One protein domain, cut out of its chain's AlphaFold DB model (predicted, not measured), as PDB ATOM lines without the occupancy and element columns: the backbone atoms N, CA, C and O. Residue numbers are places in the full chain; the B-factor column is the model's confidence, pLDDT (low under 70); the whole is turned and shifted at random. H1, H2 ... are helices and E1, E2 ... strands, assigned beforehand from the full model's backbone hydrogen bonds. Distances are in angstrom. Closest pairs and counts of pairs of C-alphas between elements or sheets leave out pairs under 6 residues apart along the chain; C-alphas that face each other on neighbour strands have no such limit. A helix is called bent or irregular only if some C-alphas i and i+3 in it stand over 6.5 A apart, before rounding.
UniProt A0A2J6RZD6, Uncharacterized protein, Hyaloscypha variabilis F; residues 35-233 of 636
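This is residues 35 to 233 of the 636 residues of an uncharacterized protein of Hyaloscypha variabilis F (UniProt A0A2J6RZD6). A strongly twisted, branched sheet of eight strands runs through the domain, with the bending strands E2 and E3 at its core. The long, kinked helix H4 packs along E2 and reaches to one end of the longest axis, H3 packs beside E5 and E2, and the small helices H1 and H2 lie near E4 at the other end. The printed part has 199 residues, with four named helices and eight named strands in the order E1 E2 E3 H1 H2 E4 E5 E6 E7 E8 H3 H4; the class is mixed, helices and strands, with 92 residues in named elements, under half. The sheet's neighbours are antiparallel but for the parallel E4 and E5. The whole is compact, with a radius of gyration of the C-alphas of 17.2 A and spans of 56 by 38 by 31 A.

The sheet holds E1, residues 42 to 45, beginning at C-alpha 42 (15.838, 11.547, 5.125); E2, 75 to 84, 23.3 A; E3, 94 to 102, 24.2 A; E4, 126 to 130; E5, 143 to 147; E6, 155 to 157; E7, 162 to 165; and E8, 169 to 171. H1 is residues 110 to 116, H2 121 to 124, H3 187 to 197, 15.6 A, and H4 207 to 233, 37.0 A, ending at C-alpha 233 (32.525, 43.980, -0.526). E2 bends by 75 degrees at residue 80. H4 is irregular: C-alphas 212 and 215 are 8.1 A apart, with a kink of 71 degrees near residue 214.

E1, E2 and E3 form a meander, each strand the antiparallel neighbour of the one before, with N 43 and O 77 at 2.9 A and N 83 and O 95 at 2.9 A. E8 lies on the other side of E1 from E2, with N 44 and O 170 at 2.8 A. On the other side of E3 from E2 are E7, with N 96 and O 164 at 2.8 A, and E6, with N 102 and O 155 at 2.8 A. E4 is antiparallel to E6, with N 127 and O 156 at 2.9 A, and parallel to E5, with N 130 and O 143 at 2.7 A. H3 is on the sheet at a height of 7.7 A, only just over none of the strands, as 2 of its C-alphas fall on E2; the closest C-alphas of E5 and H3 are those of Leu 143 and Ser 189, 5.0 A. H4 is on the sheet at a height of 8.3 A over a local plane of only just enough C-alphas, 6; it is over E2, along the strands at 14 degrees to E2 on the local plane, and only just not over E3, on which 2 of its C-alphas fall. H1 only grazes the sheet, with residues 110 to 114. H2 is only just not on the sheet, with 4 pairs of C-alphas within 10 A, and is close to but not clearly touching H1, with the C-alphas of Tyr 113 and Phe 123 6.8 A apart. Every O i to N i+4 pair is within hydrogen-bond range in H1 and H3, 20 of 23 are in H4, and H2 is too short for such a pair.

The C-alphas farthest apart, of Ala 111 and Glu 233, are 56.5 A apart. The printed part has no cut. The links E1 to E2, E4 to E5 and E8 to H3 are long. The mean pLDDT of the printed part is 93.2, and residue 106 is under 70.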
ATOM      1  N   GLU A  35      23.056  20.679  13.466       96.94
ATOM      2  CA  GLU A  35      24.086  19.745  13.908       96.94
ATOM      3  C   GLU A  35      23.856  18.321  13.372       96.94
ATOM      4  O   GLU A  35      24.814  17.643  13.001       96.94
ATOM      5  N   GLU A  36      22.595  17.886  13.259       96.12
ATOM      6  CA  GLU A  36      22.209  16.559  12.750       96.12
ATOM      7  C   GLU A  36      22.202  16.484  11.210       96.12
ATOM      8  O   GLU A  36      22.241  15.390  10.637       96.12
ATOM      9  N   LEU A  37      22.143  17.630  10.518       96.62
ATOM     10  CA  LEU A  37      22.026  17.677   9.058       96.62
ATOM     11  C   LEU A  37      23.270  17.140   8.354       96.62
ATOM     12  O   LEU A  37      24.360  17.693   8.481       96.62
ATOM     13  N   CYS A  38      23.081  16.133   7.508       96.88
ATOM     14  CA  CYS A  38      24.112  15.564   6.648       96.88
ATOM     15  C   CYS A  38      23.502  15.000   5.356       96.88
ATOM     16  O   CYS A  38      22.303  14.721   5.282       96.88
ATOM     17  N   VAL A  39      24.326  14.851   4.318       98.25
ATOM     18  CA  VAL A  39      23.867  14.393   3.000       98.25
ATOM     19  C   VAL A  39      23.513  12.904   2.976       98.25
ATOM     20  O   VAL A  39      24.092  12.094   3.707       98.25
ATOM     21  N   GLY A  40      22.530  12.552   2.145       98.12
ATOM     22  CA  GLY A  40      21.916  11.224   2.071       98.12
ATOM     23  C   GLY A  40      20.840  10.955   3.132       98.12
ATOM     24  O   GLY A  40      20.204   9.903   3.075       98.12
ATOM     25  N   SER A  41      20.628  11.864   4.086       97.81
ATOM     26  CA  SER A  41      19.661  11.698   5.180       97.81
ATOM     27  C   SER A  41      18.233  12.039   4.765       97.81
ATOM     28  O   SER A  41      18.011  12.928   3.939       97.81
ATOM     29  N   MET A  42      17.266  11.332   5.349       97.81
ATOM     30  CA  MET A  42      15.838  11.547   5.125       97.81
ATOM     31  C   MET A  42      15.284  12.506   6.177       97.81
ATOM     32  O   MET A  42      15.442  12.289   7.376       97.81
ATOM     33  N   VAL A  43      14.572  13.538   5.734       97.44
ATOM     34  CA  VAL A  43      13.879  14.502   6.603       97.44
ATOM     35  C   VAL A  43      12.451  14.720   6.111       97.44
ATOM     36  O   VAL A  43      12.068  14.251   5.039       97.44
ATOM     37  N   TRP A  44      11.625  15.389   6.906       96.94
ATOM     38  CA  TRP A  44      10.223  15.646   6.604       96.94
ATOM     39  C   TRP A  44      10.011  17.121   6.272       96.94
ATOM     40  O   TRP A  44      10.143  17.970   7.150       96.94
ATOM     41  N   LEU A  45       9.660  17.450   5.027       97.25
ATOM     42  CA  LEU A  45       9.231  18.805   4.685       97.25
ATOM     43  C   LEU A  45       7.873  19.052   5.353       97.25
ATOM     44  O   LEU A  45       6.913  18.332   5.067       97.25
ATOM     45  N   ARG A  46       7.785  20.034   6.259       95.19
ATOM     46  CA  ARG A  46       6.537  20.356   6.983       95.19
ATOM     47  C   ARG A  46       5.517  21.072   6.081       95.19
ATOM     48  O   ARG A  46       5.678  21.126   4.864       95.19
ATOM     49  N   GLN A  47       4.438  21.590   6.665       94.81
ATOM     50  CA  GLN A  47       3.472  22.457   5.975       94.81
ATOM     51  C   GLN A  47       4.062  23.848   5.696       94.81
ATOM     52  O   GLN A  47       4.924  24.312   6.449       94.81
ATOM     53  N   ARG A  48       3.571  24.527   4.652       93.25
ATOM     54  CA  ARG A  48       3.926  25.923   4.376       93.25
ATOM     55  C   ARG A  48       3.238  26.856   5.378       93.25
ATOM     56  O   ARG A  48       2.059  26.680   5.681       93.25
ATOM     57  N   PHE A  49       3.945  27.876   5.851       92.06
ATOM     58  CA  PHE A  49       3.357  29.007   6.575       92.06
ATOM     59  C   PHE A  49       3.170  30.232   5.649       92.06
ATOM     60  O   PHE A  49       3.903  30.380   4.672       92.06
ATOM     61  N   PRO A  50       2.217  31.148   5.925       92.06
ATOM     62  CA  PRO A  50       1.858  32.223   4.984       92.06
ATOM     63  C   PRO A  50       2.975  33.218   4.634       92.06
ATOM     64  O   PRO A  50       2.896  33.871   3.599       92.06
ATOM     65  N   ASN A  51       4.000  33.330   5.482       93.81
ATOM     66  CA  ASN A  51       5.115  34.270   5.327       93.81
ATOM     67  C   ASN A  51       6.364  33.607   4.708       93.81
ATOM     68  O   ASN A  51       7.468  34.119   4.868       93.81
ATOM     69  N   GLU A  52       6.212  32.436   4.083       94.38
ATOM     70  CA  GLU A  52       7.322  31.629   3.566       94.38
ATOM     71  C   GLU A  52       7.498  31.756   2.055       94.38
ATOM     72  O   GLU A  52       6.518  31.783   1.304       94.38
ATOM     73  N   ASP A  53       8.758  31.778   1.624       95.62
ATOM     74  CA  ASP A  53       9.160  31.886   0.224       95.62
ATOM     75  C   ASP A  53       8.700  30.680  -0.616       95.62
ATOM     76  O   ASP A  53       8.469  29.571  -0.119       95.62
ATOM     77  N   ASP A  54       8.595  30.888  -1.929       96.38
ATOM     78  CA  ASP A  54       8.335  29.812  -2.883       96.38
ATOM     79  C   ASP A  54       9.554  28.884  -3.013       96.38
ATOM     80  O   ASP A  54      10.603  29.263  -3.540       96.38
ATOM     81  N   ILE A  55       9.397  27.625  -2.594       97.12
ATOM     82  CA  ILE A  55      10.393  26.576  -2.844       97.12
ATOM     83  C   ILE A  55      10.446  26.297  -4.351       97.12
ATOM     84  O   ILE A  55       9.433  25.955  -4.966       97.12
ATOM     85  N   THR A  56      11.634  26.403  -4.946       96.38
ATOM     86  CA  THR A  56      11.844  26.314  -6.399       96.38
ATOM     87  C   THR A  56      12.771  25.169  -6.803       96.38
ATOM     88  O   THR A  56      13.621  24.713  -6.034       96.38
ATOM     89  N   CYS A  57      12.602  24.697  -8.043       96.88
ATOM     90  CA  CYS A  57      13.548  23.799  -8.705       96.88
ATOM     91  C   CYS A  57      14.847  24.539  -9.062       96.88
ATOM     92  O   CYS A  57      14.808  25.511  -9.811       96.88
ATOM     93  N   ILE A  58      15.992  24.019  -8.608       95.62
ATOM     94  CA  ILE A  58      17.336  24.516  -8.975       95.62
ATOM     95  C   ILE A  58      18.045  23.666 -10.040       95.62
ATOM     96  O   ILE A  58      19.214  23.886 -10.343       95.62
ATOM     97  N   ARG A  59      17.365  22.662 -10.605       92.94
ATOM     98  CA  ARG A  59      17.953  21.766 -11.605       92.94
ATOM     99  C   ARG A  59      17.986  22.445 -12.977       92.94
ATOM    100  O   ARG A  59      16.963  22.515 -13.666       92.94
ATOM    101  N   GLU A  60      19.168  22.930 -13.352       89.06
ATOM    102  CA  GLU A  60      19.440  23.588 -14.633       89.06
ATOM    103  C   GLU A  60      18.925  22.774 -15.829       89.06
ATOM    104  O   GLU A  60      18.964  21.543 -15.834       89.06
ATOM    105  N   GLY A  61      18.375  23.466 -16.831       84.94
ATOM    106  CA  GLY A  61      17.809  22.864 -18.046       84.94
ATOM    107  C   GLY A  61      16.549  22.000 -17.860       84.94
ATOM    108  O   GLY A  61      15.862  21.740 -18.843       84.94
ATOM    109  N   HIS A  62      16.209  21.571 -16.638       84.50
ATOM    110  CA  HIS A  62      15.141  20.598 -16.397       84.50
ATOM    111  C   HIS A  62      13.785  21.230 -16.050       84.50
ATOM    112  O   HIS A  62      12.762  20.832 -16.603       84.50
ATOM    113  N   CYS A  63      13.744  22.192 -15.118       86.00
ATOM    114  CA  CYS A  63      12.482  22.804 -14.684       86.00
ATOM    115  C   CYS A  63      12.541  24.332 -14.539       86.00
ATOM    116  O   CYS A  63      12.569  24.868 -13.433       86.00
ATOM    117  N   THR A  64      12.465  25.040 -15.671       86.50
ATOM    118  CA  THR A  64      12.320  26.503 -15.721       86.50
ATOM    119  C   THR A  64      11.076  26.958 -14.948       86.50
ATOM    120  O   THR A  64       9.949  26.761 -15.400       86.50
ATOM    121  N   GLY A  65      11.271  27.559 -13.770       85.56
ATOM    122  CA  GLY A  65      10.183  28.127 -12.965       85.56
ATOM    123  C   GLY A  65       9.249  27.112 -12.293       85.56
ATOM    124  O   GLY A  65       8.105  27.457 -11.999       85.56
ATOM    125  N   PHE A  66       9.683  25.870 -12.032       95.00
ATOM    126  CA  PHE A  66       8.894  24.987 -11.160       95.00
ATOM    127  C   PHE A  66       8.922  25.515  -9.719       95.00
ATOM    128  O   PHE A  66       9.988  25.600  -9.107       95.00
ATOM    129  N   ILE A  67       7.731  25.806  -9.196       95.88
ATOM    130  CA  ILE A  67       7.458  26.169  -7.804       95.88
ATOM    131  C   ILE A  67       6.699  25.013  -7.147       95.88
ATOM    132  O   ILE A  67       5.738  24.481  -7.718       95.88
ATOM    133  N   LEU A  68       7.114  24.640  -5.938       96.00
ATOM    134  CA  LEU A  68       6.455  23.624  -5.130       96.00
ATOM    135  C   LEU A  68       5.064  24.112  -4.702       96.00
ATOM    136  O   LEU A  68       4.908  25.131  -4.033       96.00
ATOM    137  N   ARG A  69       4.029  23.371  -5.097       95.81
ATOM    138  CA  ARG A  69       2.634  23.662  -4.730       95.81
ATOM    139  C   ARG A  69       2.311  23.081  -3.358       95.81
ATOM    140  O   ARG A  69       2.951  22.125  -2.944       95.81
ATOM    141  N   GLU A  70       1.239  23.555  -2.725       93.19
ATOM    142  CA  GLU A  70       0.778  23.096  -1.399       93.19
ATOM    143  C   GLU A  70       0.701  21.560  -1.253       93.19
ATOM    144  O   GLU A  70       1.140  20.991  -0.261       93.19
ATOM    145  N   ALA A  71       0.236  20.854  -2.290       91.06
ATOM    146  CA  ALA A  71       0.167  19.386  -2.312       91.06
ATOM    147  C   ALA A  71       1.539  18.665  -2.375       91.06
ATOM    148  O   ALA A  71       1.580  17.435  -2.390       91.06
ATOM    149  N   GLY A  72       2.634  19.423  -2.466       92.38
ATOM    150  CA  GLY A  72       4.025  18.989  -2.357       92.38
ATOM    151  C   GLY A  72       4.687  19.374  -1.026       92.38
ATOM    152  O   GLY A  72       5.874  19.137  -0.866       92.38
ATOM    153  N   TYR A  73       3.960  19.933  -0.057       95.38
ATOM    154  CA  TYR A  73       4.417  20.051   1.334       95.38
ATOM    155  C   TYR A  73       3.986  18.805   2.140       95.38
ATOM    156  O   TYR A  73       3.325  17.914   1.603       95.38
ATOM    157  N   MET A  74       4.371  18.703   3.419       94.50
ATOM    158  CA  MET A  74       4.014  17.573   4.302       94.50
ATOM    159  C   MET A  74       4.412  16.188   3.750       94.50
ATOM    160  O   MET A  74       3.621  15.238   3.775       94.50
ATOM    161  N   HIS A  75       5.648  16.062   3.263       94.00
ATOM    162  CA  HIS A  75       6.166  14.827   2.668       94.00
ATOM    163  C   HIS A  75       7.654  14.593   3.005       94.00
ATOM    164  O   HIS A  75       8.372  15.543   3.324       94.00
ATOM    165  N   PRO A  76       8.147  13.341   2.951       96.69
ATOM    166  CA  PRO A  76       9.552  13.049   3.198       96.69
ATOM    167  C   PRO A  76      10.429  13.430   1.997       96.69
ATOM    168  O   PRO A  76      10.043  13.217   0.849       96.69
ATOM    169  N   VAL A  77      11.640  13.914   2.260       98.06
ATOM    170  CA  VAL A  77      12.664  14.245   1.257       98.06
ATOM    171  C   VAL A  77      14.022  13.664   1.654       98.06
ATOM    172  O   VAL A  77      14.259  13.384   2.827       98.06
ATOM    173  N   VAL A  78      14.923  13.510   0.684       98.38
ATOM    174  CA  VAL A  78      16.346  13.211   0.913       98.38
ATOM    175  C   VAL A  78      17.177  14.482   0.773       98.38
ATOM    176  O   VAL A  78      16.950  15.267  -0.149       98.38
ATOM    177  N   ILE A  79      18.161  14.671   1.650       98.62
ATOM    178  CA  ILE A  79      19.140  15.758   1.558       98.62
ATOM    179  C   ILE A  79      20.214  15.389   0.531       98.62
ATOM    180  O   ILE A  79      20.919  14.390   0.683       98.62
ATOM    181  N   LEU A  80      20.350  16.212  -0.508       98.50
ATOM    182  CA  LEU A  80      21.341  16.062  -1.574       98.50
ATOM    183  C   LEU A  80      22.598  16.895  -1.313       98.50
ATOM    184  O   LEU A  80      23.698  16.366  -1.443       98.50
ATOM    185  N   LYS A  81      22.438  18.172  -0.939       98.19
ATOM    186  CA  LYS A  81      23.537  19.105  -0.624       98.19
ATOM    187  C   LYS A  81      23.171  20.030   0.541       98.19
ATOM    188  O   LYS A  81      21.983  20.268   0.772       98.19
ATOM    189  N   VAL A  82      24.170  20.537   1.264       97.81
ATOM    190  CA  VAL A  82      24.015  21.384   2.462       97.81
ATOM    191  C   VAL A  82      24.920  22.610   2.367       97.81
ATOM    192  O   VAL A  82      26.143  22.487   2.364       97.81
ATOM    193  N   TRP A  83      24.328  23.803   2.381       96.44
ATOM    194  CA  TRP A  83      25.060  25.069   2.352       96.44
ATOM    195  C   TRP A  83      24.656  25.981   3.502       96.44
ATOM    196  O   TRP A  83      23.515  25.959   3.956       96.44
ATOM    197  N   GLN A  84      25.572  26.850   3.914       97.44
ATOM    198  CA  GLN A  84      25.222  28.070   4.633       97.44
ATOM    199  C   GLN A  84      24.445  29.012   3.697       97.44
ATOM    200  O   GLN A  84      24.743  29.084   2.502       97.44
ATOM    201  N   ARG A  85      23.457  29.751   4.218       96.50
ATOM    202  CA  ARG A  85      22.744  30.781   3.450       96.50
ATOM    203  C   ARG A  85      23.733  31.831   2.915       96.50
ATOM    204  O   ARG A  85      24.487  32.398   3.710       96.50
ATOM    205  N   PRO A  86      23.706  32.164   1.610       94.38
ATOM    206  CA  PRO A  86      24.583  33.185   1.041       94.38
ATOM    207  C   PRO A  86      24.476  34.526   1.775       94.38
ATOM    208  O   PRO A  86      23.397  35.108   1.870       94.38
ATOM    209  N   GLY A  87      25.609  35.020   2.280       93.38
ATOM    210  CA  GLY A  87      25.690  36.266   3.052       93.38
ATOM    211  C   GLY A  87      25.299  36.163   4.533       93.38
ATOM    212  O   GLY A  87      25.298  37.184   5.212       93.38
ATOM    213  N   SER A  88      24.994  34.968   5.050       95.06
ATOM    214  CA  SER A  88      24.739  34.740   6.476       95.06
ATOM    215  C   SER A  88      25.999  34.234   7.174       95.06
ATOM    216  O   SER A  88      26.520  33.178   6.816       95.06
ATOM    217  N   GLU A  89      26.477  34.949   8.193       94.25
ATOM    218  CA  GLU A  89      27.622  34.522   9.016       94.25
ATOM    219  C   GLU A  89      27.213  33.704  10.256       94.25
ATOM    220  O   GLU A  89      28.077  33.266  11.012       94.25
ATOM    221  N   GLN A  90      25.912  33.484  10.491       96.19
ATOM    222  CA  GLN A  90      25.412  32.752  11.659       96.19
ATOM    223  C   GLN A  90      25.497  31.228  11.444       96.19
ATOM    224  O   GLN A  90      24.750  30.707  10.612       96.19
ATOM    225  N   PRO A  91      26.319  30.473  12.203       97.19
ATOM    226  CA  PRO A  91      26.375  29.017  12.077       97.19
ATOM    227  C   PRO A  91      24.995  28.382  12.266       97.19
ATOM    228  O   PRO A  91      24.300  28.673  13.238       97.19
ATOM    229  N   GLY A  92      24.603  27.521  11.325       96.12
ATOM    230  CA  GLY A  92      23.322  26.812  11.362       96.12
ATOM    231  C   GLY A  92      22.187  27.455  10.558       96.12
ATOM    232  O   GLY A  92      21.172  26.792  10.348       96.12
ATOM    233  N   ASP A  93      22.351  28.671  10.023       97.44
ATOM    234  CA  ASP A  93      21.432  29.220   9.011       97.44
ATOM    235  C   ASP A  93      21.689  28.567   7.642       97.44
ATOM    236  O   ASP A  93      22.355  29.113   6.759       97.44
ATOM    237  N   LEU A  94      21.202  27.332   7.505       97.94
ATOM    238  CA  LEU A  94      21.464  26.469   6.361       97.94
ATOM    239  C   LEU A  94      20.333  26.488   5.323       97.94
ATOM    240  O   LEU A  94      19.145  26.592   5.640       97.94
ATOM    241  N   ILE A  95      20.717  26.286   4.065       97.75
ATOM    242  CA  ILE A  95      19.834  25.981   2.941       97.75
ATOM    243  C   ILE A  95      20.275  24.641   2.344       97.75
ATOM    244  O   ILE A  95      21.464  24.388   2.152       97.75
ATOM    245  N   LEU A  96      19.309  23.772   2.065       98.31
ATOM    246  CA  LEU A  96      19.523  22.410   1.587       98.31
ATOM    247  C   LEU A  96      19.023  22.278   0.147       98.31
ATOM    248  O   LEU A  96      17.953  22.793  -0.186       98.31
ATOM    249  N   ALA A  97      19.747  21.528  -0.684       98.25
ATOM    250  CA  ALA A  97      19.149  20.906  -1.861       98.25
ATOM    251  C   ALA A  97      18.533  19.574  -1.437       98.25
ATOM    252  O   ALA A  97      19.223  18.738  -0.850       98.25
ATOM    253  N   VAL A  98      17.261  19.353  -1.759       98.44
ATOM    254  CA  VAL A  98      16.542  18.117  -1.425       98.44
ATOM    255  C   VAL A  98      15.812  17.538  -2.634       98.44
ATOM    256  O   VAL A  98      15.541  18.250  -3.601       98.44
ATOM    257  N   SER A  99      15.451  16.255  -2.586       97.81
ATOM    258  CA  SER A  99      14.515  15.668  -3.554       97.81
ATOM    259  C   SER A  99      13.443  14.809  -2.889       97.81
ATOM    260  O   SER A  99      13.649  14.232  -1.822       97.81
ATOM    261  N   GLU A 100      12.274  14.756  -3.519       97.19
ATOM    262  CA  GLU A 100      11.048  14.178  -2.970       97.19
ATOM    263  C   GLU A 100      11.140  12.647  -2.838       97.19
ATOM    264  O   GLU A 100      11.397  11.940  -3.819       97.19
ATOM    265  N   LEU A 101      10.829  12.102  -1.657       95.94
ATOM    266  CA  LEU A 101      10.479  10.687  -1.528       95.94
ATOM    267  C   LEU A 101       8.992  10.511  -1.822       95.94
ATOM    268  O   LEU A 101       8.121  11.162  -1.247       95.94
ATOM    269  N   THR A 102       8.680   9.548  -2.684       92.50
ATOM    270  CA  THR A 102       7.310   9.164  -3.005       92.50
ATOM    271  C   THR A 102       7.040   7.724  -2.588       92.50
ATOM    272  O   THR A 102       7.885   6.846  -2.744       92.50
ATOM    273  N   GLY A 103       5.843   7.469  -2.059       88.69
ATOM    274  CA  GLY A 103       5.312   6.125  -1.845       88.69
ATOM    275  C   GLY A 103       4.137   5.898  -2.788       88.69
ATOM    276  O   GLY A 103       3.101   6.550  -2.652       88.69
ATOM    277  N   PHE A 104       4.272   4.992  -3.757       81.75
ATOM    278  CA  PHE A 104       3.191   4.722  -4.706       81.75
ATOM    279  C   PHE A 104       2.003   4.043  -4.005       81.75
ATOM    280  O   PHE A 104       2.148   2.962  -3.429       81.75
ATOM    281  N   ARG A 105       0.823   4.682  -4.081       74.56
ATOM    282  CA  ARG A 105      -0.392   4.342  -3.306       74.56
ATOM    283  C   ARG A 105      -0.849   2.881  -3.422       74.56
ATOM    284  O   ARG A 105      -1.424   2.359  -2.475       74.56
ATOM    285  N   ASP A 106      -0.547   2.211  -4.531       68.75
ATOM    286  CA  ASP A 106      -1.071   0.883  -4.883       68.75
ATOM    287  C   ASP A 106      -0.371  -0.295  -4.156       68.75
ATOM    288  O   ASP A 106      -0.345  -1.407  -4.683       68.75
ATOM    289  N   ASN A 107       0.288  -0.059  -3.009       70.88
ATOM    290  CA  ASN A 107       1.263  -0.982  -2.396       70.88
ATOM    291  C   ASN A 107       2.252  -1.538  -3.440       70.88
ATOM    292  O   ASN A 107       2.488  -2.745  -3.517       70.88
ATOM    293  N   THR A 108       2.783  -0.658  -4.300       80.75
ATOM    294  CA  THR A 108       3.543  -1.057  -5.497       80.75
ATOM    295  C   THR A 108       4.770  -1.875  -5.101       80.75
ATOM    296  O   THR A 108       5.786  -1.332  -4.682       80.75
ATOM    297  N   THR A 109       4.690  -3.197  -5.240       86.75
ATOM    298  CA  THR A 109       5.833  -4.071  -4.966       86.75
ATOM    299  C   THR A 109       6.988  -3.721  -5.897       86.75
ATOM    300  O   THR A 109       6.778  -3.242  -7.013       86.75
ATOM    301  N   LEU A 110       8.219  -4.007  -5.477       86.75
ATOM    302  CA  LEU A 110       9.400  -3.759  -6.302       86.75
ATOM    303  C   LEU A 110       9.320  -4.475  -7.671       86.75
ATOM    304  O   LEU A 110       9.750  -3.923  -8.677       86.75
ATOM    305  N   ALA A 111       8.644  -5.630  -7.731       86.44
ATOM    306  CA  ALA A 111       8.297  -6.340  -8.965       86.44
ATOM    307  C   ALA A 111       7.267  -5.607  -9.853       86.44
ATOM    308  O   ALA A 111       7.382  -5.605 -11.079       86.44
ATOM    309  N   SER A 112       6.250  -4.982  -9.246       86.44
ATOM    310  CA  SER A 112       5.262  -4.148  -9.947       86.44
ATOM    311  C   SER A 112       5.916  -2.878 -10.496       86.44
ATOM    312  O   SER A 112       5.701  -2.523 -11.652       86.44
ATOM    313  N   TYR A 113       6.789  -2.249  -9.704       87.56
ATOM    314  CA  TYR A 113       7.621  -1.128 -10.128       87.56
ATOM    315  C   TYR A 113       8.537  -1.507 -11.302       87.56
ATOM    316  O   TYR A 113       8.487  -0.848 -12.333       87.56
ATOM    317  N   ALA A 114       9.323  -2.584 -11.183       86.69
ATOM    318  CA  ALA A 114      10.285  -2.992 -12.210       86.69
ATOM    319  C   ALA A 114       9.612  -3.258 -13.566       86.69
ATOM    320  O   ALA A 114      10.111  -2.807 -14.593       86.69
ATOM    321  N   ARG A 115       8.436  -3.904 -13.561       86.44
ATOM    322  CA  ARG A 115       7.616  -4.115 -14.766       86.44
ATOM    323  C   ARG A 115       7.127  -2.799 -15.376       86.44
ATOM    324  O   ARG A 115       7.269  -2.588 -16.573       86.44
ATOM    325  N   LYS A 116       6.576  -1.906 -14.548       86.44
ATOM    326  CA  LYS A 116       5.989  -0.637 -15.002       86.44
ATOM    327  C   LYS A 116       7.027   0.462 -15.278       86.44
ATOM    328  O   LYS A 116       6.656   1.512 -15.800       86.44
ATOM    329  N   ARG A 117       8.313   0.253 -14.952       84.19
ATOM    330  CA  ARG A 117       9.387   1.254 -15.118       84.19
ATOM    331  C   ARG A 117       9.560   1.703 -16.569       84.19
ATOM    332  O   ARG A 117       9.791   2.880 -16.804       84.19
ATOM    333  N   SER A 118       9.393   0.787 -17.521       82.62
ATOM    334  CA  SER A 118       9.395   1.072 -18.962       82.62
ATOM    335  C   SER A 118       8.044   1.545 -19.516       82.62
ATOM    336  O   SER A 118       7.978   1.946 -20.671       82.62
ATOM    337  N   GLU A 119       6.964   1.467 -18.732       85.69
ATOM    338  CA  GLU A 119       5.599   1.780 -19.179       85.69
ATOM    339  C   GLU A 119       5.187   3.219 -18.839       85.69
ATOM    340  O   GLU A 119       4.496   3.861 -19.627       85.69
ATOM    341  N   LEU A 120       5.581   3.739 -17.666       83.62
ATOM    342  CA  LEU A 120       5.159   5.058 -17.182       83.62
ATOM    343  C   LEU A 120       6.351   5.902 -16.711       83.62
ATOM    344  O   LEU A 120       7.055   5.530 -15.775       83.62
ATOM    345  N   ILE A 121       6.475   7.106 -17.280       81.44
ATOM    346  CA  ILE A 121       7.523   8.110 -17.004       81.44
ATOM    347  C   ILE A 121       7.780   8.295 -15.491       81.44
ATOM    348  O   ILE A 121       8.920   8.208 -15.042       81.44
ATOM    349  N   LYS A 122       6.712   8.391 -14.681       80.25
ATOM    350  CA  LYS A 122       6.759   8.533 -13.207       80.25
ATOM    351  C   LYS A 122       7.519   7.429 -12.444       80.25
ATOM    352  O   LYS A 122       7.775   7.591 -11.254       80.25
ATOM    353  N   PHE A 123       7.764   6.277 -13.070       81.94
ATOM    354  CA  PHE A 123       8.558   5.181 -12.505       81.94
ATOM    355  C   PHE A 123       9.989   5.170 -13.051       81.94
ATOM    356  O   PHE A 123      10.892   4.687 -12.375       81.94
ATOM    357  N   TRP A 124      10.214   5.684 -14.260       86.00
ATOM    358  CA  TRP A 124      11.554   5.816 -14.826       86.00
ATOM    359  C   TRP A 124      12.358   6.886 -14.080       86.00
ATOM    360  O   TRP A 124      13.467   6.609 -13.621       86.00
ATOM    361  N   GLU A 125      11.730   8.043 -13.853       91.25
ATOM    362  CA  GLU A 125      12.253   9.217 -13.135       91.25
ATOM    363  C   GLU A 125      12.183   9.069 -11.600       91.25
ATOM    364  O   GLU A 125      12.034  10.044 -10.860       91.25
ATOM    365  N   ALA A 126      12.264   7.835 -11.106       95.12
ATOM    366  CA  ALA A 126      12.350   7.510  -9.692       95.12
ATOM    367  C   ALA A 126      13.316   6.331  -9.486       95.12
ATOM    368  O   ALA A 126      13.569   5.557 -10.412       95.12
ATOM    369  N   ILE A 127      13.846   6.175  -8.271       96.44
ATOM    370  CA  ILE A 127      14.698   5.041  -7.890       96.44
ATOM    371  C   ILE A 127      14.263   4.445  -6.534       96.44
ATOM    372  O   ILE A 127      14.093   5.187  -5.566       96.44
ATOM    373  N   PRO A 128      14.023   3.120  -6.439       96.19
ATOM    374  CA  PRO A 128      13.612   2.459  -5.199       96.19
ATOM    375  C   PRO A 128      14.733   2.427  -4.163       96.19
ATOM    376  O   PRO A 128      15.879   2.122  -4.488       96.19
ATOM    377  N   ILE A 129      14.371   2.605  -2.894       96.69
ATOM    378  CA  ILE A 129      15.250   2.301  -1.761       96.69
ATOM    379  C   ILE A 129      15.010   0.842  -1.333       96.69
ATOM    380  O   ILE A 129      13.875   0.447  -1.059       96.69
ATOM    381  N   LEU A 130      16.058   0.021  -1.298       94.81
ATOM    382  CA  LEU A 130      16.101  -1.328  -0.730       94.81
ATOM    383  C   LEU A 130      16.027  -1.254   0.801       94.81
ATOM    384  O   LEU A 130      16.780  -0.508   1.423       94.81
ATOM    385  N   HIS A 131      15.136  -2.028   1.420       90.12
ATOM    386  CA  HIS A 131      15.086  -2.127   2.877       90.12
ATOM    387  C   HIS A 131      16.004  -3.256   3.364       90.12
ATOM    388  O   HIS A 131      16.172  -4.278   2.699       90.12
ATOM    389  N   LYS A 132      16.570  -3.098   4.564       87.31
ATOM    390  CA  LYS A 132      17.433  -4.105   5.193       87.31
ATOM    391  C   LYS A 132      16.703  -5.452   5.313       87.31
ATOM    392  O   LYS A 132      15.665  -5.537   5.962       87.31
ATOM    393  N   GLY A 133      17.256  -6.493   4.689       86.88
ATOM    394  CA  GLY A 133      16.678  -7.843   4.658       86.88
ATOM    395  C   GLY A 133      15.748  -8.139   3.474       86.88
ATOM    396  O   GLY A 133      15.377  -9.295   3.287       86.88
ATOM    397  N   GLU A 134      15.401  -7.156   2.637       87.81
ATOM    398  CA  GLU A 134      14.800  -7.445   1.329       87.81
ATOM    399  C   GLU A 134      15.869  -7.992   0.355       87.81
ATOM    400  O   GLU A 134      17.013  -7.534   0.371       87.81
ATOM    401  N   PRO A 135      15.526  -8.939  -0.538       88.38
ATOM    402  CA  PRO A 135      16.409  -9.337  -1.628       88.38
ATOM    403  C   PRO A 135      16.414  -8.279  -2.743       88.38
ATOM    404  O   PRO A 135      15.362  -7.757  -3.123       88.38
ATOM    405  N   LYS A 136      17.586  -8.018  -3.340       90.62
ATOM    406  CA  LYS A 136      17.698  -7.181  -4.548       90.62
ATOM    407  C   LYS A 136      16.882  -7.799  -5.688       90.62
ATOM    408  O   LYS A 136      17.115  -8.942  -6.078       90.62
ATOM    409  N   TYR A 137      15.923  -7.046  -6.229       86.19
ATOM    410  CA  TYR A 137      15.031  -7.542  -7.281       86.19
ATOM    411  C   TYR A 137      15.686  -7.526  -8.674       86.19
ATOM    412  O   TYR A 137      15.466  -6.622  -9.488       86.19
ATOM    413  N   GLY A 138      16.500  -8.551  -8.933       86.88
ATOM    414  CA  GLY A 138      17.253  -8.708 -10.177       86.88
ATOM    415  C   GLY A 138      18.184  -7.524 -10.439       86.88
ATOM    416  O   GLY A 138      18.709  -6.913  -9.510       86.88
ATOM    417  N   GLU A 139      18.333  -7.163 -11.712       87.69
ATOM    418  CA  GLU A 139      19.157  -6.038 -12.184       87.69
ATOM    419  C   GLU A 139      18.505  -4.657 -11.963       87.69
ATOM    420  O   GLU A 139      19.014  -3.639 -12.429       87.69
ATOM    421  N   THR A 140      17.362  -4.582 -11.267       89.62
ATOM    422  CA  THR A 140      16.697  -3.296 -11.008       89.62
ATOM    423  C   THR A 140      17.565  -2.456 -10.079       89.62
ATOM    424  O   THR A 140      17.714  -2.796  -8.907       89.62
ATOM    425  N   GLU A 141      18.104  -1.344 -10.570       94.44
ATOM    426  CA  GLU A 141      18.901  -0.435  -9.744       94.44
ATOM    427  C   GLU A 141      18.108   0.070  -8.521       94.44
ATOM    428  O   GLU A 141      16.947   0.477  -8.642       94.44
ATOM    429  N   GLN A 142      18.738   0.003  -7.346       95.81
ATOM    430  CA  GLN A 142      18.169   0.297  -6.031       95.81
ATOM    431  C   GLN A 142      19.219   0.993  -5.160       95.81
ATOM    432  O   GLN A 142      20.398   0.653  -5.234       95.81
ATOM    433  N   LEU A 143      18.771   1.908  -4.303       97.62
ATOM    434  CA  LEU A 143      19.595   2.576  -3.294       97.62
ATOM    435  C   LEU A 143      19.482   1.862  -1.944       97.62
ATOM    436  O   LEU A 143      18.430   1.324  -1.624       97.62
ATOM    437  N   GLU A 144      20.529   1.871  -1.133       97.00
ATOM    438  CA  GLU A 144      20.583   1.213   0.178       97.00
ATOM    439  C   GLU A 144      20.645   2.233   1.318       97.00
ATOM    440  O   GLU A 144      21.139   3.345   1.133       97.00
ATOM    441  N   LEU A 145      20.173   1.843   2.506       96.38
ATOM    442  CA  LEU A 145      20.282   2.631   3.737       96.38
ATOM    443  C   LEU A 145      21.493   2.184   4.575       96.38
ATOM    444  O   LEU A 145      21.694   0.988   4.776       96.38
ATOM    445  N   GLU A 146      22.264   3.142   5.096       94.75
ATOM    446  CA  GLU A 146      23.269   2.941   6.153       94.75
ATOM    447  C   GLU A 146      22.575   2.629   7.487       94.75
ATOM    448  O   GLU A 146      22.943   1.687   8.194       94.75
ATOM    449  N   SER A 147      21.537   3.409   7.801       87.25
ATOM    450  CA  SER A 147      20.861   3.455   9.097       87.25
ATOM    451  C   SER A 147      19.338   3.293   8.980       87.25
ATOM    452  O   SER A 147      18.713   3.637   7.973       87.25
ATOM    453  N   GLY A 148      18.737   2.756  10.045       87.44
ATOM    454  CA  GLY A 148      17.287   2.713  10.233       87.44
ATOM    455  C   GLY A 148      16.499   1.842   9.252       87.44
ATOM    456  O   GLY A 148      16.961   0.815   8.748       87.44
ATOM    457  N   TRP A 149      15.239   2.230   9.063       90.50
ATOM    458  CA  TRP A 149      14.248   1.572   8.213       90.50
ATOM    459  C   TRP A 149      13.160   2.581   7.828       90.50
ATOM    460  O   TRP A 149      12.887   3.524   8.568       90.50
ATOM    461  N   MET A 150      12.491   2.370   6.693       90.81
ATOM    462  CA  MET A 150      11.321   3.167   6.315       90.81
ATOM    463  C   MET A 150      10.030   2.393   6.561       90.81
ATOM    464  O   MET A 150       9.904   1.224   6.190       90.81
ATOM    465  N   ARG A 151       9.017   3.077   7.109       87.81
ATOM    466  CA  ARG A 151       7.709   2.483   7.456       87.81
ATOM    467  C   ARG A 151       6.905   1.982   6.242       87.81
ATOM    468  O   ARG A 151       5.926   1.259   6.409       87.81
ATOM    469  N   LYS A 152       7.290   2.385   5.025       89.94
ATOM    470  CA  LYS A 152       6.750   1.936   3.731       89.94
ATOM    471  C   LYS A 152       7.879   1.896   2.703       89.94
ATOM    472  O   LYS A 152       8.786   2.726   2.767       89.94
ATOM    473  N   LYS A 153       7.779   0.991   1.721       91.88
ATOM    474  CA  LYS A 153       8.626   1.032   0.520       91.88
ATOM    475  C   LYS A 153       8.485   2.410  -0.128       91.88
ATOM    476  O   LYS A 153       7.359   2.859  -0.349       91.88
ATOM    477  N   SER A 154       9.610   3.074  -0.374       94.81
ATOM    478  CA  SER A 154       9.650   4.427  -0.934       94.81
ATOM    479  C   SER A 154      10.667   4.513  -2.071       94.81
ATOM    480  O   SER A 154      11.600   3.708  -2.161       94.81
ATOM    481  N   TRP A 155      10.459   5.487  -2.949       96.12
ATOM    482  CA  TRP A 155      11.290   5.772  -4.110       96.12
ATOM    483  C   TRP A 155      11.677   7.247  -4.075       96.12
ATOM    484  O   TRP A 155      10.821   8.092  -3.818       96.12
ATOM    485  N   ILE A 156      12.936   7.559  -4.355       97.31
ATOM    486  CA  ILE A 156      13.400   8.941  -4.505       97.31
ATOM    487  C   ILE A 156      13.069   9.380  -5.931       97.31
ATOM    488  O   ILE A 156      13.361   8.639  -6.873       97.31
ATOM    489  N   ARG A 157      12.425  10.537  -6.108       96.44
ATOM    490  CA  ARG A 157      12.202  11.123  -7.438       96.44
ATOM    491  C   ARG A 157      13.511  11.704  -7.976       96.44
ATOM    492  O   ARG A 157      14.372  12.128  -7.222       96.44
ATOM    493  N   LEU A 158      13.657  11.717  -9.295       96.19
ATOM    494  CA  LEU A 158      14.826  12.260 -10.001       96.19
ATOM    495  C   LEU A 158      14.468  13.503 -10.835       96.19
ATOM    496  O   LEU A 158      15.316  14.050 -11.531       96.19
ATOM    497  N   GLN A 159      13.203  13.930 -10.777       93.62
ATOM    498  CA  GLN A 159      12.649  15.060 -11.521       93.62
ATOM    499  C   GLN A 159      13.160  16.391 -10.951       93.62
ATOM    500  O   GLN A 159      13.890  17.132 -11.607       93.62
ATOM    501  N   HIS A 160      12.780  16.686  -9.708       95.75
ATOM    502  CA  HIS A 160      12.983  17.985  -9.080       95.75
ATOM    503  C   HIS A 160      14.050  17.902  -7.991       95.75
ATOM    504  O   HIS A 160      14.030  17.000  -7.152       95.75
ATOM    505  N   VAL A 161      14.950  18.882  -7.995       97.25
ATOM    506  CA  VAL A 161      15.819  19.192  -6.859       97.25
ATOM    507  C   VAL A 161      15.408  20.562  -6.352       97.25
ATOM    508  O   VAL A 161      15.424  21.532  -7.111       97.25
ATOM    509  N   LEU A 162      14.973  20.602  -5.100       97.88
ATOM    510  CA  LEU A 162      14.313  21.732  -4.463       97.88
ATOM    511  C   LEU A 162      15.288  22.417  -3.506       97.88
ATOM    512  O   LEU A 162      15.956  21.731  -2.733       97.88
ATOM    513  N   LEU A 163      15.358  23.747  -3.544       97.38
ATOM    514  CA  LEU A 163      16.182  24.533  -2.623       97.38
ATOM    515  C   LEU A 163      15.325  25.031  -1.452       97.38
ATOM    516  O   LEU A 163      14.319  25.704  -1.671       97.38
ATOM    517  N   VAL A 164      15.696  24.667  -0.220       97.88
ATOM    518  CA  VAL A 164      14.829  24.823   0.964       97.88
ATOM    519  C   VAL A 164      15.636  25.183   2.226       97.88
ATOM    520  O   VAL A 164      16.632  24.515   2.504       97.88
ATOM    521  N   PRO A 165      15.234  26.183   3.037       97.75
ATOM    522  CA  PRO A 165      15.878  26.475   4.324       97.75
ATOM    523  C   PRO A 165      15.708  25.357   5.367       97.75
ATOM    524  O   PRO A 165      14.661  24.715   5.427       97.75
ATOM    525  N   VAL A 166      16.689  25.175   6.263       97.44
ATOM    526  CA  VAL A 166      16.647  24.151   7.336       97.44
ATOM    527  C   VAL A 166      15.379  24.211   8.198       97.44
ATOM    528  O   VAL A 166      14.813  23.176   8.537       97.44
ATOM    529  N   SER A 167      14.876  25.413   8.490       95.88
ATOM    530  CA  SER A 167      13.696  25.638   9.338       95.88
ATOM    531  C   SER A 167      12.379  25.080   8.773       95.88
ATOM    532  O   SER A 167      11.364  25.085   9.472       95.88
ATOM    533  N   TYR A 168      12.374  24.591   7.529       97.31
ATOM    534  CA  TYR A 168      11.230  23.966   6.855       97.31
ATOM    535  C   TYR A 168      11.223  22.434   7.033       97.31
ATOM    536  O   TYR A 168      10.353  21.750   6.487       97.31
ATOM    537  N   PHE A 169      12.165  21.879   7.804       97.44
ATOM    538  CA  PHE A 169      12.282  20.442   8.022       97.44
ATOM    539  C   PHE A 169      12.014  20.018   9.462       97.44
ATOM    540  O   PHE A 169      12.543  20.573  10.426       97.44
ATOM    541  N   TRP A 170      11.225  18.956   9.578       96.12
ATOM    542  CA  TRP A 170      11.123  18.116  10.762       96.12
ATOM    543  C   TRP A 170      11.910  16.814  10.559       96.12
ATOM    544  O   TRP A 170      12.234  16.436   9.430       96.12
ATOM    545  N   LYS A 171      12.222  16.102  11.642       95.50
ATOM    546  CA  LYS A 171      12.866  14.779  11.574       95.50
ATOM    547  C   LYS A 171      11.965  13.782  10.819       95.50
ATOM    548  O   LYS A 171      10.741  13.925  10.825       95.50
ATOM    549  N   TYR A 172      12.536  12.794  10.116       94.12
ATOM    550  CA  TYR A 172      11.728  11.832   9.338       94.12
ATOM    551  C   TYR A 172      10.891  10.919  10.238       94.12
ATOM    552  O   TYR A 172       9.718  10.669   9.937       94.12
ATOM    553  N   ASP A 173      11.475  10.435  11.339       90.31
ATOM    554  CA  ASP A 173      10.715   9.774  12.391       90.31
ATOM    555  C   ASP A 173      10.529  10.667  13.617       90.31
ATOM    556  O   ASP A 173      11.373  11.492  13.947       90.31
ATOM    557  N   TRP A 174       9.365  10.523  14.251       86.88
ATOM    558  CA  TRP A 174       8.873  11.409  15.314       86.88
ATOM    559  C   TRP A 174       8.776  10.632  16.630       86.88
ATOM    560  O   TRP A 174       7.708  10.547  17.236       86.88
ATOM    561  N   HIS A 175       9.865   9.963  17.004       87.00
ATOM    562  CA  HIS A 175      10.022   9.363  18.326       87.00
ATOM    563  C   HIS A 175      10.993  10.208  19.156       87.00
ATOM    564  O   HIS A 175      11.887  10.851  18.608       87.00
ATOM    565  N   GLU A 176      10.796  10.233  20.471       86.56
ATOM    566  CA  GLU A 176      11.701  10.909  21.402       86.56
ATOM    567  C   GLU A 176      13.121  10.337  21.243       86.56
ATOM    568  O   GLU A 176      13.297   9.119  21.184       86.56
ATOM    569  N   GLY A 177      14.123  11.210  21.109       88.50
ATOM    570  CA  GLY A 177      15.505  10.807  20.828       88.50
ATOM    571  C   GLY A 177      15.817  10.446  19.367       88.50
ATOM    572  O   GLY A 177      16.947  10.059  19.094       88.50
ATOM    573  N   ALA A 178      14.876  10.594  18.424       92.31
ATOM    574  CA  ALA A 178      15.179  10.477  16.995       92.31
ATOM    575  C   ALA A 178      16.118  11.598  16.519       92.31
ATOM    576  O   ALA A 178      15.992  12.753  16.945       92.31
ATOM    577  N   HIS A 179      16.974  11.288  15.548       94.88
ATOM    578  CA  HIS A 179      17.871  12.220  14.867       94.88
ATOM    579  C   HIS A 179      17.679  12.190  13.344       94.88
ATOM    580  O   HIS A 179      17.318  11.167  12.759       94.88
ATOM    581  N   ALA A 180      17.982  13.295  12.659       95.44
ATOM    582  CA  ALA A 180      17.840  13.377  11.200       95.44
ATOM    583  C   ALA A 180      18.711  12.372  10.413       95.44
ATOM    584  O   ALA A 180      18.362  12.018   9.289       95.44
ATOM    585  N   TYR A 181      19.814  11.876  10.985       95.62
ATOM    586  CA  TYR A 181      20.691  10.868  10.368       95.62
ATOM    587  C   TYR A 181      20.265   9.405  10.604       95.62
ATOM    588  O   TYR A 181      20.877   8.486  10.050       95.62
ATOM    589  N   ASP A 182      19.213   9.148  11.390       95.25
ATOM    590  CA  ASP A 182      18.787   7.781  11.729       95.25
ATOM    591  C   ASP A 182      18.144   7.033  10.551       95.25
ATOM    592  O   ASP A 182      17.932   5.820  10.621       95.25
ATOM    593  N   GLN A 183      17.792   7.742   9.478       95.50
ATOM    594  CA  GLN A 183      17.373   7.174   8.201       95.50
ATOM    595  C   GLN A 183      18.218   7.818   7.104       95.50
ATOM    596  O   GLN A 183      17.925   8.926   6.662       95.50
ATOM    597  N   ARG A 184      19.281   7.138   6.670       96.69
ATOM    598  CA  ARG A 184      20.286   7.701   5.758       96.69
ATOM    599  C   ARG A 184      20.712   6.695   4.696       96.69
ATOM    600  O   ARG A 184      20.834   5.512   4.993       96.69
ATOM    601  N   LEU A 185      20.926   7.153   3.462       97.81
ATOM    602  CA  LEU A 185      21.510   6.352   2.377       97.81
ATOM    603  C   LEU A 185      22.932   5.891   2.721       97.81
ATOM    604  O   LEU A 185      23.648   6.611   3.398       97.81
ATOM    605  N   THR A 186      23.390   4.750   2.199       97.44
ATOM    606  CA  THR A 186      24.833   4.431   2.217       97.44
ATOM    607  C   THR A 186      25.614   5.414   1.343       97.44
ATOM    608  O   THR A 186      25.075   5.908   0.351       97.44
ATOM    609  N   LYS A 187      26.904   5.645   1.641       97.81
ATOM    610  CA  LYS A 187      27.796   6.502   0.830       97.81
ATOM    611  C   LYS A 187      27.674   6.231  -0.678       97.81
ATOM    612  O   LYS A 187      27.358   7.140  -1.436       97.81
ATOM    613  N   GLN A 188      27.810   4.966  -1.084       98.19
ATOM    614  CA  GLN A 188      27.686   4.538  -2.484       98.19
ATOM    615  C   GLN A 188      26.308   4.867  -3.087       98.19
ATOM    616  O   GLN A 188      26.202   5.222  -4.259       98.19
ATOM    617  N   SER A 189      25.242   4.758  -2.291       98.12
ATOM    618  CA  SER A 189      23.876   5.067  -2.722       98.12
ATOM    619  C   SER A 189      23.633   6.570  -2.846       98.12
ATOM    620  O   SER A 189      22.928   7.004  -3.753       98.12
ATOM    621  N   TYR A 190      24.242   7.370  -1.971       98.56
ATOM    622  CA  TYR A 190      24.257   8.824  -2.081       98.56
ATOM    623  C   TYR A 190      25.037   9.280  -3.325       98.56
ATOM    624  O   TYR A 190      24.483   9.985  -4.164       98.56
ATOM    625  N   GLU A 191      26.272   8.809  -3.509       98.25
ATOM    626  CA  GLU A 191      27.103   9.105  -4.687       98.25
ATOM    627  C   GLU A 191      26.383   8.721  -5.989       98.25
ATOM    628  O   GLU A 191      26.355   9.489  -6.956       98.25
ATOM    629  N   ARG A 192      25.711   7.561  -6.001       98.00
ATOM    630  CA  ARG A 192      24.907   7.128  -7.144       98.00
ATOM    631  C   ARG A 192      23.671   8.002  -7.367       98.00
ATOM    632  O   ARG A 192      23.357   8.303  -8.516       98.00
ATOM    633  N   LEU A 193      22.989   8.448  -6.312       98.25
ATOM    634  CA  LEU A 193      21.872   9.385  -6.429       98.25
ATOM    635  C   LEU A 193      22.317  10.731  -7.022       98.25
ATOM    636  O   LEU A 193      21.652  11.230  -7.928       98.25
ATOM    637  N   MET A 194      23.456  11.274  -6.580       98.12
ATOM    638  CA  MET A 194      24.028  12.514  -7.125       98.12
ATOM    639  C   MET A 194      24.370  12.369  -8.619       98.12
ATOM    640  O   MET A 194      23.986  13.212  -9.434       98.12
ATOM    641  N   SER A 195      24.953  11.227  -9.008       97.25
ATOM    642  CA  SER A 195      25.146  10.846 -10.416       97.25
ATOM    643  C   SER A 195      23.831  10.787 -11.215       97.25
ATOM    644  O   SER A 195      23.801  11.231 -12.360       97.25
ATOM    645  N   LEU A 196      22.734  10.283 -10.635       96.19
ATOM    646  CA  LEU A 196      21.432  10.160 -11.311       96.19
ATOM    647  C   LEU A 196      20.688  11.491 -11.484       96.19
ATOM    648  O   LEU A 196      20.005  11.675 -12.494       96.19
ATOM    649  N   VAL A 197      20.802  12.427 -10.534       96.00
ATOM    650  CA  VAL A 197      20.237  13.783 -10.700       96.00
ATOM    651  C   VAL A 197      21.115  14.684 -11.579       96.00
ATOM    652  O   VAL A 197      20.637  15.727 -12.030       96.00
ATOM    653  N   ASN A 198      22.341  14.249 -11.897       95.75
ATOM    654  CA  ASN A 198      23.397  15.018 -12.560       95.75
ATOM    655  C   ASN A 198      23.806  16.257 -11.743       95.75
ATOM    656  O   ASN A 198      23.684  17.394 -12.194       95.75
ATOM    657  N   MET A 199      24.263  16.015 -10.512       95.69
ATOM    658  CA  MET A 199      24.845  17.023  -9.626       95.69
ATOM    659  C   MET A 199      26.127  16.487  -8.986       95.69
ATOM    660  O   MET A 199      26.231  15.304  -8.671       95.69
ATOM    661  N   GLU A 200      27.083  17.375  -8.733       96.50
ATOM    662  CA  GLU A 200      28.227  17.098  -7.861       96.50
ATOM    663  C   GLU A 200      27.743  16.868  -6.416       96.50
ATOM    664  O   GLU A 200      26.942  17.654  -5.912       96.50
ATOM    665  N   GLY A 201      28.221  15.824  -5.733       93.81
ATOM    666  CA  GLY A 201      27.930  15.587  -4.311       93.81
ATOM    667  C   GLY A 201      28.706  16.515  -3.370       93.81
ATOM    668  O   GLY A 201      29.754  17.032  -3.738       93.81
ATOM    669  N   ASP A 202      28.209  16.710  -2.147       96.38
ATOM    670  CA  ASP A 202      29.057  17.178  -1.041       96.38
ATOM    671  C   ASP A 202      29.807  15.988  -0.414       96.38
ATOM    672  O   ASP A 202      29.528  14.819  -0.701       96.38
ATOM    673  N   GLU A 203      30.757  16.275   0.476       95.94
ATOM    674  CA  GLU A 203      31.511  15.256   1.207       95.94
ATOM    675  C   GLU A 203      30.587  14.362   2.061       95.94
ATOM    676  O   GLU A 203      29.914  14.819   2.988       95.94
ATOM    677  N   TYR A 204      30.573  13.056   1.773       97.69
ATOM    678  CA  TYR A 204      29.846  12.086   2.593       97.69
ATOM    679  C   TYR A 204      30.637  11.749   3.866       97.69
ATOM    680  O   TYR A 204      31.463  10.831   3.887       97.69
ATOM    681  N   GLU A 205      30.353  12.482   4.940       95.38
ATOM    682  CA  GLU A 205      30.805  12.165   6.298       95.38
ATOM    683  C   GLU A 205      30.081  10.927   6.859       95.38
ATOM    684  O   GLU A 205      28.883  10.745   6.629       95.38
ATOM    685  N   THR A 206      30.763  10.083   7.642       95.50
ATOM    686  CA  THR A 206      30.120   8.953   8.347       95.50
ATOM    687  C   THR A 206      29.198   9.452   9.459       95.50
ATOM    688  O   THR A 206      29.425  10.520  10.020       95.50
ATOM    689  N   THR A 207      28.171   8.685   9.834       94.06
ATOM    690  CA  THR A 207      27.200   9.134  10.853       94.06
ATOM    691  C   THR A 207      27.850   9.464  12.211       94.06
ATOM    692  O   THR A 207      27.441  10.413  12.870       94.06
ATOM    693  N   GLY A 208      28.947   8.787  12.584       93.88
ATOM    694  CA  GLY A 208      29.759   9.173  13.749       93.88
ATOM    695  C   GLY A 208      30.489  10.517  13.590       93.88
ATOM    696  O   GLY A 208      30.489  11.313  14.525       93.88
ATOM    697  N   SER A 209      31.053  10.802  12.405       94.94
ATOM    698  CA  SER A 209      31.688  12.098  12.085       94.94
ATOM    699  C   SER A 209      30.697  13.251  12.192       94.94
ATOM    700  O   SER A 209      31.024  14.282  12.772       94.94
ATOM    701  N   VAL A 210      29.475  13.068  11.677       93.44
ATOM    702  CA  VAL A 210      28.432  14.107  11.690       93.44
ATOM    703  C   VAL A 210      28.179  14.604  13.114       93.44
ATOM    704  O   VAL A 210      28.129  15.814  13.325       93.44
ATOM    705  N   VAL A 211      28.102  13.686  14.085       92.06
ATOM    706  CA  VAL A 211      27.905  14.002  15.508       92.06
ATOM    707  C   VAL A 211      29.139  14.669  16.124       92.06
ATOM    708  O   VAL A 211      29.003  15.709  16.764       92.06
ATOM    709  N   THR A 212      30.348  14.120  15.938       96.19
ATOM    710  CA  THR A 212      31.553  14.681  16.586       96.19
ATOM    711  C   THR A 212      31.986  16.021  16.000       96.19
ATOM    712  O   THR A 212      32.578  16.836  16.704       96.19
ATOM    713  N   ASN A 213      31.709  16.252  14.715       96.12
ATOM    714  CA  ASN A 213      32.258  17.375  13.957       96.12
ATOM    715  C   ASN A 213      31.226  18.479  13.681       96.12
ATOM    716  O   ASN A 213      31.595  19.498  13.099       96.12
ATOM    717  N   ALA A 214      29.966  18.309  14.108       95.69
ATOM    718  CA  ALA A 214      28.845  19.224  13.873       95.69
ATOM    719  C   ALA A 214      29.207  20.712  14.034       95.69
ATOM    720  O   ALA A 214      29.157  21.466  13.063       95.69
ATOM    721  N   THR A 215      29.644  21.134  15.223       96.19
ATOM    722  CA  THR A 215      29.964  22.541  15.517       96.19
ATOM    723  C   THR A 215      31.070  23.085  14.608       96.19
ATOM    724  O   THR A 215      30.937  24.167  14.039       96.19
ATOM    725  N   SER A 216      32.140  22.311  14.406       96.62
ATOM    726  CA  SER A 216      33.269  22.674  13.537       96.62
ATOM    727  C   SER A 216      32.856  22.777  12.067       96.62
ATOM    728  O   SER A 216      33.313  23.664  11.348       96.62
ATOM    729  N   ARG A 217      31.957  21.895  11.618       96.19
ATOM    730  CA  ARG A 217      31.391  21.848  10.265       96.19
ATOM    731  C   ARG A 217      30.488  23.051   9.992       96.19
ATOM    732  O   ARG A 217      30.651  23.695   8.959       96.19
ATOM    733  N   LEU A 218      29.609  23.408  10.931       97.06
ATOM    734  CA  LEU A 218      28.762  24.604  10.845       97.06
ATOM    735  C   LEU A 218      29.600  25.892  10.872       97.06
ATOM    736  O   LEU A 218      29.406  26.765  10.029       97.06
ATOM    737  N   ALA A 219      30.587  25.987  11.769       97.31
ATOM    738  CA  ALA A 219      31.504  27.127  11.830       97.31
ATOM    739  C   ALA A 219      32.357  27.271  10.553       97.31
ATOM    740  O   ALA A 219      32.586  28.390  10.089       97.31
ATOM    741  N   ARG A 220      32.785  26.154   9.944       96.62
ATOM    742  CA  ARG A 220      33.482  26.116   8.645       96.62
ATOM    743  C   ARG A 220      32.601  26.665   7.519       96.62
ATOM    744  O   ARG A 220      33.066  27.524   6.773       96.62
ATOM    745  N   LEU A 221      31.344  26.224   7.424       95.88
ATOM    746  CA  LEU A 221      30.388  26.687   6.408       95.88
ATOM    747  C   LEU A 221      30.054  28.184   6.570       95.88
ATOM    748  O   LEU A 221      30.152  28.941   5.604       95.88
ATOM    749  N   ALA A 222      29.757  28.629   7.795       96.56
ATOM    750  CA  ALA A 222      29.529  30.040   8.121       96.56
ATOM    751  C   ALA A 222      30.735  30.927   7.773       96.56
ATOM    752  O   ALA A 222      30.592  31.962   7.122       96.56
ATOM    753  N   SER A 223      31.945  30.477   8.126       95.50
ATOM    754  CA  SER A 223      33.186  31.180   7.786       95.50
ATOM    755  C   SER A 223      33.370  31.306   6.273       95.50
ATOM    756  O   SER A 223      33.747  32.375   5.794       95.50
ATOM    757  N   GLN A 224      33.103  30.242   5.507       94.06
ATOM    758  CA  GLN A 224      33.258  30.235   4.049       94.06
ATOM    759  C   GLN A 224      32.332  31.245   3.351       94.06
ATOM    760  O   GLN A 224      32.800  31.964   2.467       94.06
ATOM    761  N   GLU A 225      31.063  31.367   3.756       93.50
ATOM    762  CA  GLU A 225      30.169  32.403   3.209       93.50
ATOM    763  C   GLU A 225      30.546  33.813   3.677       93.50
ATOM    764  O   GLU A 225      30.568  34.736   2.861       93.50
ATOM    765  N   GLY A 226      30.950  33.986   4.938       88.75
ATOM    766  CA  GLY A 226      31.471  35.261   5.442       88.75
ATOM    767  C   GLY A 226      32.697  35.766   4.671       88.75
ATOM    768  O   GLY A 226      32.811  36.951   4.347       88.75
ATOM    769  N   TRP A 227      33.607  34.860   4.293       90.38
ATOM    770  CA  TRP A 227      34.743  35.180   3.421       90.38
ATOM    771  C   TRP A 227      34.303  35.585   2.006       90.38
ATOM    772  O   TRP A 227      34.823  36.571   1.479       90.38
ATOM    773  N   LYS A 228      33.318  34.900   1.405       92.44
ATOM    774  CA  LYS A 228      32.743  35.292   0.100       92.44
ATOM    775  C   LYS A 228      32.056  36.660   0.162       92.44
ATOM    776  O   LYS A 228      32.181  37.441  -0.784       92.44
ATOM    777  N   LEU A 229      31.367  36.970   1.263       87.88
ATOM    778  CA  LEU A 229      30.715  38.261   1.486       87.88
ATOM    779  C   LEU A 229      31.750  39.392   1.564       87.88
ATOM    780  O   LEU A 229      31.697  40.313   0.747       87.88
ATOM    781  N   ARG A 230      32.751  39.270   2.450       90.50
ATOM    782  CA  ARG A 230      33.858  40.239   2.566       90.50
ATOM    783  C   ARG A 230      34.599  40.446   1.248       90.50
ATOM    784  O   ARG A 230      34.938  41.574   0.907       90.50
ATOM    785  N   GLU A 231      34.820  39.387   0.470       91.94
ATOM    786  CA  GLU A 231      35.476  39.495  -0.838       91.94
ATOM    787  C   GLU A 231      34.622  40.257  -1.867       91.94
ATOM    788  O   GLU A 231      35.139  41.067  -2.642       91.94
ATOM    789  N   LYS A 232      33.299  40.054  -1.846       91.44
ATOM    790  CA  LYS A 232      32.331  40.786  -2.677       91.44
ATOM    791  C   LYS A 232      32.207  42.258  -2.273       91.44
ATOM    792  O   LYS A 232      31.889  43.089  -3.120       91.44
ATOM    793  N   GLU A 233      32.461  42.597  -1.012       90.62
ATOM    794  CA  GLU A 233      32.525  43.980  -0.526       90.62
ATOM    795  C   GLU A 233      33.863  44.645  -0.855       90.62
ATOM    796  O   GLU A 233      33.873  45.748  -1.401       90.62
TER     797      GLU A 233